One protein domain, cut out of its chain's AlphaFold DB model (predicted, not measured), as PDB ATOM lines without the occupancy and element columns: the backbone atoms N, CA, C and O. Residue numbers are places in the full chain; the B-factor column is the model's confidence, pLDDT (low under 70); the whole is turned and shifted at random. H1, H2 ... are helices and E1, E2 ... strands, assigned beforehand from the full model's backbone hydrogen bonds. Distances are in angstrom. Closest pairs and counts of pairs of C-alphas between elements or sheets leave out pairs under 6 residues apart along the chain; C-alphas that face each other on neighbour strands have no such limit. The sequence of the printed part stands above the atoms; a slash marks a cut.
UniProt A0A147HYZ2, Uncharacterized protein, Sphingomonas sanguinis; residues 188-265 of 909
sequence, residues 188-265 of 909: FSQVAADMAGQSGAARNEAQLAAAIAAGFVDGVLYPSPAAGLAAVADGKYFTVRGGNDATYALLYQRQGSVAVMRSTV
ATOM      1  N   PHE A 188      33.676 -31.068   3.859       53.94
ATOM      2  CA  PHE A 188      34.803 -31.291   4.771       53.94
ATOM      3  C   PHE A 188      35.946 -30.301   4.539       53.94
ATOM      4  O   PHE A 188      36.528 -29.807   5.500       53.94
ATOM      5  N   SER A 189      36.255 -29.970   3.282       60.25
ATOM      6  CA  SER A 189      37.260 -28.953   2.958       60.25
ATOM      7  C   SER A 189      36.851 -27.566   3.458       60.25
ATOM      8  O   SER A 189      37.713 -26.822   3.924       60.25
ATOM      9  N   GLN A 190      35.566 -27.208   3.369       62.00
ATOM     10  CA  GLN A 190      35.063 -25.923   3.857       62.00
ATOM     11  C   GLN A 190      35.036 -25.878   5.389       62.00
ATOM     12  O   GLN A 190      35.541 -24.928   5.975       62.00
ATOM     13  N   VAL A 191      34.549 -26.937   6.043       58.59
ATOM     14  CA  VAL A 191      34.550 -27.055   7.510       58.59
ATOM     15  C   VAL A 191      35.976 -27.003   8.059       58.59
ATOM     16  O   VAL A 191      36.238 -26.293   9.025       58.59
ATOM     17  N   ALA A 192      36.934 -27.678   7.417       57.12
ATOM     18  CA  ALA A 192      38.341 -27.603   7.805       57.12
ATOM     19  C   ALA A 192      38.917 -26.181   7.661       57.12
ATOM     20  O   ALA A 192      39.702 -25.755   8.510       57.12
ATOM     21  N   ALA A 193      38.521 -25.432   6.624       66.31
ATOM     22  CA  ALA A 193      38.917 -24.035   6.447       66.31
ATOM     23  C   ALA A 193      38.297 -23.117   7.520       66.31
ATOM     24  O   ALA A 193      39.004 -22.293   8.105       66.31
ATOM     25  N   ASP A 194      37.017 -23.310   7.843       61.53
ATOM     26  CA  ASP A 194      36.309 -22.539   8.869       61.53
ATOM     27  C   ASP A 194      36.879 -22.825  10.273       61.53
ATOM     28  O   ASP A 194      37.128 -21.902  11.053       61.53
ATOM     29  N   MET A 195      37.192 -24.092  10.576       61.66
ATOM     30  CA  MET A 195      37.847 -24.502  11.825       61.66
ATOM     31  C   MET A 195      39.276 -23.964  11.943       61.66
ATOM     32  O   MET A 195      39.688 -23.547  13.027       61.66
ATOM     33  N   ALA A 196      40.039 -23.930  10.845       61.75
ATOM     34  CA  ALA A 196      41.354 -23.294  10.832       61.75
ATOM     35  C   ALA A 196      41.248 -21.787  11.140       61.75
ATOM     36  O   ALA A 196      42.062 -21.260  11.903       61.75
ATOM     37  N   GLY A 197      40.209 -21.115  10.629       65.69
ATOM     38  CA  GLY A 197      39.896 -19.721  10.956       65.69
ATOM     39  C   GLY A 197      39.554 -19.507  12.437       65.69
ATOM     40  O   GLY A 197      40.117 -18.618  13.079       65.69
ATOM     41  N   GLN A 198      38.692 -20.353  13.010       62.34
ATOM     42  CA  GLN A 198      38.307 -20.284  14.427       62.34
ATOM     43  C   GLN A 198      39.479 -20.586  15.373       62.34
ATOM     44  O   GLN A 198      39.668 -19.885  16.366       62.34
ATOM     45  N   SER A 199      40.313 -21.577  15.042       56.47
ATOM     46  CA  SER A 199      41.532 -21.898  15.796       56.47
ATOM     47  C   SER A 199      42.537 -20.737  15.780       56.47
ATOM     48  O   SER A 199      43.134 -20.412  16.808       56.47
ATOM     49  N   GLY A 200      42.667 -20.039  14.645       68.56
ATOM     50  CA  GLY A 200      43.455 -18.810  14.546       68.56
ATOM     51  C   GLY A 200      42.943 -17.697  15.468       68.56
ATOM     52  O   GLY A 200      43.738 -17.063  16.164       68.56
ATOM     53  N   ALA A 201      41.624 -17.492  15.529       59.91
ATOM     54  CA  ALA A 201      41.011 -16.508  16.423       59.91
ATOM     55  C   ALA A 201      41.224 -16.864  17.907       59.91
ATOM     56  O   ALA A 201      41.703 -16.027  18.673       59.91
ATOM     57  N   ALA A 202      40.983 -18.121  18.291       57.81
ATOM     58  CA  ALA A 202      41.182 -18.605  19.658       57.81
ATOM     59  C   ALA A 202      42.655 -18.530  20.103       57.81
ATOM     60  O   ALA A 202      42.951 -18.145  21.234       57.81
ATOM     61  N   ARG A 203      43.606 -18.829  19.207       62.41
ATOM     62  CA  ARG A 203      45.043 -18.658  19.476       62.41
ATOM     63  C   ARG A 203      45.401 -17.192  19.720       62.41
ATOM     64  O   ARG A 203      46.177 -16.916  20.633       62.41
ATOM     65  N   ASN A 204      44.845 -16.262  18.942       62.25
ATOM     66  CA  ASN A 204      45.073 -14.827  19.130       62.25
ATOM     67  C   ASN A 204      44.502 -14.335  20.470       62.25
ATOM     68  O   ASN A 204      45.161 -13.566  21.171       62.25
ATOM     69  N   GLU A 205      43.321 -14.816  20.865       62.12
ATOM     70  CA  GLU A 205      42.722 -14.524  22.173       62.12
ATOM     71  C   GLU A 205      43.551 -15.098  23.329       62.12
ATOM     72  O   GLU A 205      43.831 -14.390  24.297       62.12
ATOM     73  N   ALA A 206      44.031 -16.339  23.210       55.06
ATOM     74  CA  ALA A 206      44.888 -16.971  24.212       55.06
ATOM     75  C   ALA A 206      46.257 -16.277  24.333       55.06
ATOM     76  O   ALA A 206      46.753 -16.080  25.441       55.06
ATOM     77  N   GLN A 207      46.862 -15.850  23.219       61.41
ATOM     78  CA  GLN A 207      48.101 -15.065  23.229       61.41
ATOM     79  C   GLN A 207      47.896 -13.683  23.855       61.41
ATOM     80  O   GLN A 207      48.758 -13.223  24.605       61.41
ATOM     81  N   LEU A 208      46.755 -13.036  23.597       58.12
ATOM     82  CA  LEU A 208      46.389 -11.782  24.248       58.12
ATOM     83  C   LEU A 208      46.185 -11.983  25.756       58.12
ATOM     84  O   LEU A 208      46.720 -11.206  26.540       58.12
ATOM     85  N   ALA A 209      45.493 -13.044  26.175       59.53
ATOM     86  CA  ALA A 209      45.296 -13.386  27.584       59.53
ATOM     87  C   ALA A 209      46.619 -13.724  28.295       59.53
ATOM     88  O   ALA A 209      46.866 -13.233  29.395       59.53
ATOM     89  N   ALA A 210      47.512 -14.484  27.654       55.97
ATOM     90  CA  ALA A 210      48.846 -14.782  28.170       55.97
ATOM     91  C   ALA A 210      49.729 -13.524  28.251       55.97
ATOM     92  O   ALA A 210      50.479 -13.359  29.211       55.97
ATOM     93  N   ALA A 211      49.618 -12.603  27.287       53.94
ATOM     94  CA  ALA A 211      50.306 -11.312  27.318       53.94
ATOM     95  C   ALA A 211      49.755 -10.384  28.415       53.94
ATOM     96  O   ALA A 211      50.536  -9.696  29.075       53.94
ATOM     97  N   ILE A 212      48.437 -10.398  28.646       56.81
ATOM     98  CA  ILE A 212      47.794  -9.722  29.780       56.81
ATOM     99  C   ILE A 212      48.348 -10.303  31.083       56.81
ATOM    100  O   ILE A 212      48.877  -9.548  31.892       56.81
ATOM    101  N   ALA A 213      48.315 -11.628  31.252       55.19
ATOM    102  CA  ALA A 213      48.820 -12.308  32.442       55.19
ATOM    103  C   ALA A 213      50.309 -12.014  32.689       55.19
ATOM    104  O   ALA A 213      50.676 -11.632  33.795       55.19
ATOM    105  N   ALA A 214      51.159 -12.080  31.660       52.56
ATOM    106  CA  ALA A 214      52.579 -11.739  31.767       52.56
ATOM    107  C   ALA A 214      52.810 -10.270  32.168       52.56
ATOM    108  O   ALA A 214      53.741  -9.982  32.914       52.56
ATOM    109  N   GLY A 215      51.937  -9.350  31.740       53.34
ATOM    110  CA  GLY A 215      51.932  -7.958  32.200       53.34
ATOM    111  C   GLY A 215      51.580  -7.782  33.685       53.34
ATOM    112  O   GLY A 215      51.874  -6.729  34.249       53.34
ATOM    113  N   PHE A 216      50.992  -8.800  34.324       57.69
ATOM    114  CA  PHE A 216      50.697  -8.838  35.761       57.69
ATOM    115  C   PHE A 216      51.738  -9.604  36.594       57.69
ATOM    116  O   PHE A 216      51.806  -9.364  37.797       57.69
ATOM    117  N   VAL A 217      52.564 -10.478  35.999       44.28
ATOM    118  CA  VAL A 217      53.502 -11.354  36.740       44.28
ATOM    119  C   VAL A 217      54.604 -10.580  37.482       44.28
ATOM    120  O   VAL A 217      55.038 -11.036  38.535       44.28
ATOM    121  N   ASP A 218      54.980  -9.377  37.035       50.56
ATOM    122  CA  ASP A 218      55.901  -8.509  37.795       50.56
ATOM    123  C   ASP A 218      55.184  -7.540  38.757       50.56
ATOM    124  O   ASP A 218      55.831  -6.856  39.547       50.56
ATOM    125  N   GLY A 219      53.848  -7.445  38.708       57.97
ATOM    126  CA  GLY A 219      53.035  -6.642  39.633       57.97
ATOM    127  C   GLY A 219      53.266  -5.120  39.616       57.97
ATOM    128  O   GLY A 219      52.652  -4.403  40.407       57.97
ATOM    129  N   VAL A 220      54.136  -4.592  38.745       67.94
ATOM    130  CA  VAL A 220      54.485  -3.164  38.727       67.94
ATOM    131  C   VAL A 220      53.455  -2.364  37.932       67.94
ATOM    132  O   VAL A 220      53.488  -2.317  36.704       67.94
ATOM    133  N   LEU A 221      52.570  -1.672  38.651       78.94
ATOM    134  CA  LEU A 221      51.734  -0.620  38.080       78.94
ATOM    135  C   LEU A 221      52.552   0.672  37.949       78.94
ATOM    136  O   LEU A 221      52.923   1.289  38.951       78.94
ATOM    137  N   TYR A 222      52.811   1.119  36.722       82.44
ATOM    138  CA  TYR A 222      53.511   2.381  36.498       82.44
ATOM    139  C   TYR A 222      52.572   3.578  36.749       82.44
ATOM    140  O   TYR A 222      51.388   3.535  36.399       82.44
ATOM    141  N   PRO A 223      53.069   4.688  37.326       84.69
ATOM    142  CA  PRO A 223      52.235   5.853  37.629       84.69
ATOM    143  C   PRO A 223      51.818   6.640  36.378       84.69
ATOM    144  O   PRO A 223      50.896   7.447  36.442       84.69
ATOM    145  N   SER A 224      52.492   6.438  35.240       90.94
ATOM    146  CA  SER A 224      52.155   7.071  33.961       90.94
ATOM    147  C   SER A 224      52.688   6.262  32.769       90.94
ATOM    148  O   SER A 224      53.622   5.468  32.939       90.94
ATOM    149  N   PRO A 225      52.176   6.488  31.541       92.81
ATOM    150  CA  PRO A 225      52.697   5.821  30.348       92.81
ATOM    151  C   PRO A 225      54.168   6.141  30.068       92.81
ATOM    152  O   PRO A 225      54.907   5.277  29.610       92.81
ATOM    153  N   ALA A 226      54.622   7.353  30.403       94.06
ATOM    154  CA  ALA A 226      56.019   7.752  30.252       94.06
ATOM    155  C   ALA A 226      56.961   6.946  31.165       94.06
ATOM    156  O   ALA A 226      58.045   6.559  30.734       94.06
ATOM    157  N   ALA A 227      56.535   6.649  32.400       87.62
ATOM    158  CA  ALA A 227      57.308   5.823  33.327       87.62
ATOM    159  C   ALA A 227      57.425   4.370  32.833       87.62
ATOM    160  O   ALA A 227      58.510   3.793  32.881       87.62
ATOM    161  N   GLY A 228      56.340   3.810  32.289       88.88
ATOM    162  CA  GLY A 228      56.365   2.476  31.687       88.88
ATOM    163  C   GLY A 228      57.214   2.404  30.413       88.88
ATOM    164  O   GLY A 228      58.006   1.479  30.261       88.88
ATOM    165  N   LEU A 229      57.156   3.421  29.542       92.25
ATOM    166  CA  LEU A 229      58.010   3.502  28.347       92.25
ATOM    167  C   LEU A 229      59.505   3.545  28.666       92.25
ATOM    168  O   LEU A 229      60.301   3.011  27.898       92.25
ATOM    169  N   ALA A 230      59.895   4.181  29.770       88.62
ATOM    170  CA  ALA A 230      61.291   4.233  30.192       88.62
ATOM    171  C   ALA A 230      61.783   2.887  30.753       88.62
ATOM    172  O   ALA A 230      62.953   2.550  30.584       88.62
ATOM    173  N   ALA A 231      60.897   2.125  31.400       84.31
ATOM    174  CA  ALA A 231      61.243   0.905  32.125       84.31
ATOM    175  C   ALA A 231      61.126  -0.382  31.291       84.31
ATOM    176  O   ALA A 231      61.798  -1.369  31.579       84.31
ATOM    177  N   VAL A 232      60.281  -0.388  30.259       84.12
ATOM    178  CA  VAL A 232      59.901  -1.606  29.529       84.12
ATOM    179  C   VAL A 232      60.516  -1.599  28.134       84.12
ATOM    180  O   VAL A 232      60.453  -0.584  27.454       84.12
ATOM    181  N   ALA A 233      61.133  -2.701  27.693       89.75
ATOM    182  CA  ALA A 233      61.761  -2.809  26.368       89.75
ATOM    183  C   ALA A 233      60.739  -2.731  25.214       89.75
ATOM    184  O   ALA A 233      59.546  -2.959  25.412       89.75
ATOM    185  N   ASP A 234      61.195  -2.404  24.000       90.25
ATOM    186  CA  ASP A 234      60.300  -2.287  22.843       90.25
ATOM    187  C   ASP A 234      59.570  -3.607  22.529       90.25
ATOM    188  O   ASP A 234      60.119  -4.697  22.704       90.25
ATOM    189  N   GLY A 235      58.301  -3.512  22.132       82.56
ATOM    190  CA  GLY A 235      57.403  -4.644  21.897       82.56
ATOM    191  C   GLY A 235      56.814  -5.292  23.158       82.56
ATOM    192  O   GLY A 235      55.899  -6.113  23.034       82.56
ATOM    193  N   LYS A 236      57.282  -4.936  24.364       85.38
ATOM    194  CA  LYS A 236      56.775  -5.476  25.636       85.38
ATOM    195  C   LYS A 236      55.596  -4.665  26.181       85.38
ATOM    196  O   LYS A 236      55.411  -3.489  25.854       85.38
ATOM    197  N   TYR A 237      54.788  -5.326  27.004       86.81
ATOM    198  CA  TYR A 237      53.603  -4.749  27.630       86.81
ATOM    199  C   TYR A 237      53.916  -4.195  29.017       86.81
ATOM    200  O   TYR A 237      54.804  -4.696  29.703       86.81
ATOM    201  N   PHE A 238      53.172  -3.175  29.432       87.00
ATOM    202  CA  PHE A 238      53.220  -2.624  30.780       87.00
ATOM    203  C   PHE A 238      51.874  -2.020  31.168       87.00
ATOM    204  O   PHE A 238      51.093  -1.615  30.306       87.00
ATOM    205  N   THR A 239      51.598  -1.942  32.466       87.44
ATOM    206  CA  THR A 239      50.333  -1.416  32.984       87.44
ATOM    207  C   THR A 239      50.523  -0.053  33.637       87.44
ATOM    208  O   THR A 239      51.539   0.226  34.272       87.44
ATOM    209  N   VAL A 240      49.542   0.828  33.460       86.62
ATOM    210  CA  VAL A 240      49.508   2.168  34.053       86.62
ATOM    211  C   VAL A 240      48.244   2.318  34.885       86.62
ATOM    212  O   VAL A 240      47.186   1.823  34.500       86.62
ATOM    213  N   ARG A 241      48.330   3.022  36.014       83.06
ATOM    214  CA  ARG A 241      47.166   3.302  36.865       83.06
ATOM    215  C   ARG A 241      46.085   4.089  36.105       83.06
ATOM    216  O   ARG A 241      46.369   5.142  35.538       83.06
ATOM    217  N   GLY A 242      44.853   3.582  36.089       79.06
ATOM    218  CA  GLY A 242      43.713   4.235  35.448       79.06
ATOM    219  C   GLY A 242      43.082   5.308  36.334       79.06
ATOM    220  O   GLY A 242      42.386   4.979  37.290       79.06
ATOM    221  N   GLY A 243      43.304   6.587  36.016       74.19
ATOM    222  CA  GLY A 243      42.689   7.726  36.716       74.19
ATOM    223  C   GLY A 243      43.066   7.866  38.202       74.19
ATOM    224  O   GLY A 243      43.818   7.067  38.760       74.19
ATOM    225  N   ASN A 244      42.547   8.913  38.856       59.62
ATOM    226  CA  ASN A 244      42.905   9.256  40.241       59.62
ATOM    227  C   ASN A 244      42.351   8.269  41.291       59.62
ATOM    228  O   ASN A 244      42.925   8.174  42.375       59.62
ATOM    229  N   ASP A 245      41.331   7.475  40.940       61.09
ATOM    230  CA  ASP A 245      40.611   6.593  41.880       61.09
ATOM    231  C   ASP A 245      40.819   5.083  41.597       61.09
ATOM    232  O   ASP A 245      40.319   4.229  42.320       61.09
ATOM    233  N   ALA A 246      41.600   4.759  40.559       54.38
ATOM    234  CA  ALA A 246      42.242   3.477  40.243       54.38
ATOM    235  C   ALA A 246      41.530   2.166  40.627       54.38
ATOM    236  O   ALA A 246      42.062   1.359  41.392       54.38
ATOM    237  N   THR A 247      40.395   1.900  39.987       58.22
ATOM    238  CA  THR A 247      39.752   0.573  39.937       58.22
ATOM    239  C   THR A 247      40.130  -0.231  38.688       58.22
ATOM    240  O   THR A 247      39.728  -1.385  38.537       58.22
ATOM    241  N   TYR A 248      40.923   0.347  37.784       68.06
ATOM    242  CA  TYR A 248      41.403  -0.314  36.573       68.06
ATOM    243  C   TYR A 248      42.853   0.065  36.259       68.06
ATOM    244  O   TYR A 248      43.367   1.108  36.679       68.06
ATOM    245  N   ALA A 249      43.513  -0.803  35.503       80.62
ATOM    246  CA  ALA A 249      44.817  -0.565  34.914       80.62
ATOM    247  C   ALA A 249      44.680  -0.447  33.392       80.62
ATOM    248  O   ALA A 249      43.915  -1.168  32.752       80.62
ATOM    249  N   LEU A 250      45.429   0.474  32.799       85.62
ATOM    250  CA  LEU A 250      45.556   0.624  31.356       85.62
ATOM    251  C   LEU A 250      46.743  -0.213  30.885       85.62
ATOM    252  O   LEU A 250      47.872   0.045  31.300       85.62
ATOM    253  N   LEU A 251      46.500  -1.205  30.030       86.62
ATOM    254  CA  LEU A 251      47.557  -2.008  29.425       86.62
ATOM    255  C   LEU A 251      48.070  -1.305  28.169       86.62
ATOM    256  O   LEU A 251      47.333  -1.114  27.197       86.62
ATOM    257  N   TYR A 252      49.350  -0.962  28.177       87.56
ATOM    258  CA  TYR A 252      50.067  -0.397  27.045       87.56
ATOM    259  C   TYR A 252      51.063  -1.410  26.485       87.56
ATOM    260  O   TYR A 252      51.616  -2.227  27.217       87.56
ATOM    261  N   GLN A 253      51.328  -1.326  25.185       91.81
ATOM    262  CA  GLN A 253      52.491  -1.940  24.555       91.81
ATOM    263  C   GLN A 253      53.459  -0.832  24.145       91.81
ATOM    264  O   GLN A 253      53.046   0.153  23.522       91.81
ATOM    265  N   ARG A 254      54.745  -0.981  24.472       91.81
ATOM    266  CA  ARG A 254      55.775  -0.097  23.924       91.81
ATOM    267  C   ARG A 254      55.958  -0.403  22.438       91.81
ATOM    268  O   ARG A 254      56.161  -1.559  22.077       91.81
ATOM    269  N   GLN A 255      55.863   0.628  21.605       92.19
ATOM    270  CA  GLN A 255      56.203   0.589  20.184       92.19
ATOM    271  C   GLN A 255      57.150   1.755  19.875       92.19
ATOM    272  O   GLN A 255      56.738   2.913  19.773       92.19
ATOM    273  N   GLY A 256      58.446   1.464  19.813       92.75
ATOM    274  CA  GLY A 256      59.530   2.435  19.780       92.75
ATOM    275  C   GLY A 256      59.517   3.350  21.008       92.75
ATOM    276  O   GLY A 256      59.797   2.935  22.137       92.75
ATOM    277  N   SER A 257      59.208   4.627  20.781       90.75
ATOM    278  CA  SER A 257      59.095   5.667  21.812       90.75
ATOM    279  C   SER A 257      57.647   5.993  22.199       90.75
ATOM    280  O   SER A 257      57.420   6.977  22.901       90.75
ATOM    281  N   VAL A 258      56.666   5.213  21.732       91.19
ATOM    282  CA  VAL A 258      55.234   5.481  21.932       91.19
ATOM    283  C   VAL A 258      54.588   4.366  22.749       91.19
ATOM    284  O   VAL A 258      54.856   3.183  22.544       91.19
ATOM    285  N   ALA A 259      53.725   4.749  23.692       93.12
ATOM    286  CA  ALA A 259      52.883   3.826  24.443       93.12
ATOM    287  C   ALA A 259      51.560   3.673  23.697       93.12
ATOM    288  O   ALA A 259      50.778   4.621  23.631       93.12
ATOM    289  N   VAL A 260      51.293   2.489  23.153       91.56
ATOM    290  CA  VAL A 260      50.033   2.203  22.460       91.56
ATOM    291  C   VAL A 260      49.108   1.474  23.420       91.56
ATOM    292  O   VAL A 260      49.429   0.377  23.872       91.56
ATOM    293  N   MET A 261      47.979   2.092  23.767       90.56
ATOM    294  CA  MET A 261      46.981   1.464  24.631       90.56
ATOM    295  C   MET A 261      46.364   0.273  23.897       90.56
ATOM    296  O   MET A 261      45.935   0.398  22.751       90.56
ATOM    297  N   ARG A 262      46.335  -0.881  24.559       88.38
ATOM    298  CA  ARG A 262      45.809  -2.129  24.000       88.38
ATOM    299  C   ARG A 262      44.500  -2.540  24.638       88.38
ATOM    300  O   ARG A 262      43.627  -3.032  23.937       88.38
ATOM    301  N   SER A 263      44.369  -2.336  25.945       81.19
ATOM    302  CA  SER A 263      43.163  -2.704  26.680       81.19
ATOM    303  C   SER A 263      43.065  -1.963  28.014       81.19
ATOM    304  O   SER A 263      44.060  -1.465  28.545       81.19
ATOM    305  N   THR A 264      41.858  -1.919  28.564       80.94
ATOM    306  CA  THR A 264      41.549  -1.535  29.945       80.94
ATOM    307  C   THR A 264      41.269  -2.807  30.740       80.94
ATOM    308  O   THR A 264      40.375  -3.567  30.371       80.94
ATOM    309  N   VAL A 265      42.002  -3.044  31.827       69.56
ATOM    310  CA  VAL A 265      41.835  -4.236  32.669       69.56
ATOM    311  C   VAL A 265      41.282  -3.817  34.026       69.56
ATOM    312  O   VAL A 265      41.853  -2.946  34.681       69.56
TER     313      VAL A 265
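This is residues 188 to 265 of the 909 residues of an uncharacterized protein of Sphingomonas sanguinis (UniProt A0A147HYZ2). A long helix, H1, sticks out with residues 188 to 207 from a small body: a strongly twisted three-stranded sheet with H1's last part on one face and short H2 on the other. The 78 printed residues, with H1, H2, E1, E2, E3 in that order, are of mixed class; the sheet E1 - E2 - E3 is a meander, each strand antiparallel to the one before. The whole is loose, radius of gyration of the C-alphas 16.1 A, spanning 53 by 28 by 19 A.

Find C-alpha 188 at (34.803, -31.291, 4.771); H1 runs 42.1 A to residue 217. H2 is residues 225 to 231, E1 237 to 241, E2 248 to 255. E3, 258 to 265, bends by 56 degrees at residue 262 and ends at (41.835, -4.236, 32.669).

In hairpin E1 and E2, N 240 and O 250 are 2.8 A apart; in hairpin E2 and E3, N 253 and O 260 are 2.9 A apart. H1 is on the sheet, its Gly 215 and Phe 238 of E1 the closest C-alphas, 5.7 A. H2 is on the opposite face; its closest C-alphas to E1 are those of Gly 228 and Phe 238, 6.1 A apart. Both helices have every O i to N i+4 pair within hydrogen-bond range.

The farthest C-alphas, Phe 188 and Asn 244, are 54.5 A apart. The printed part has no cut and no long link; pLDDT is under 70 at residues 188 to 220, 244 to 248 and 265.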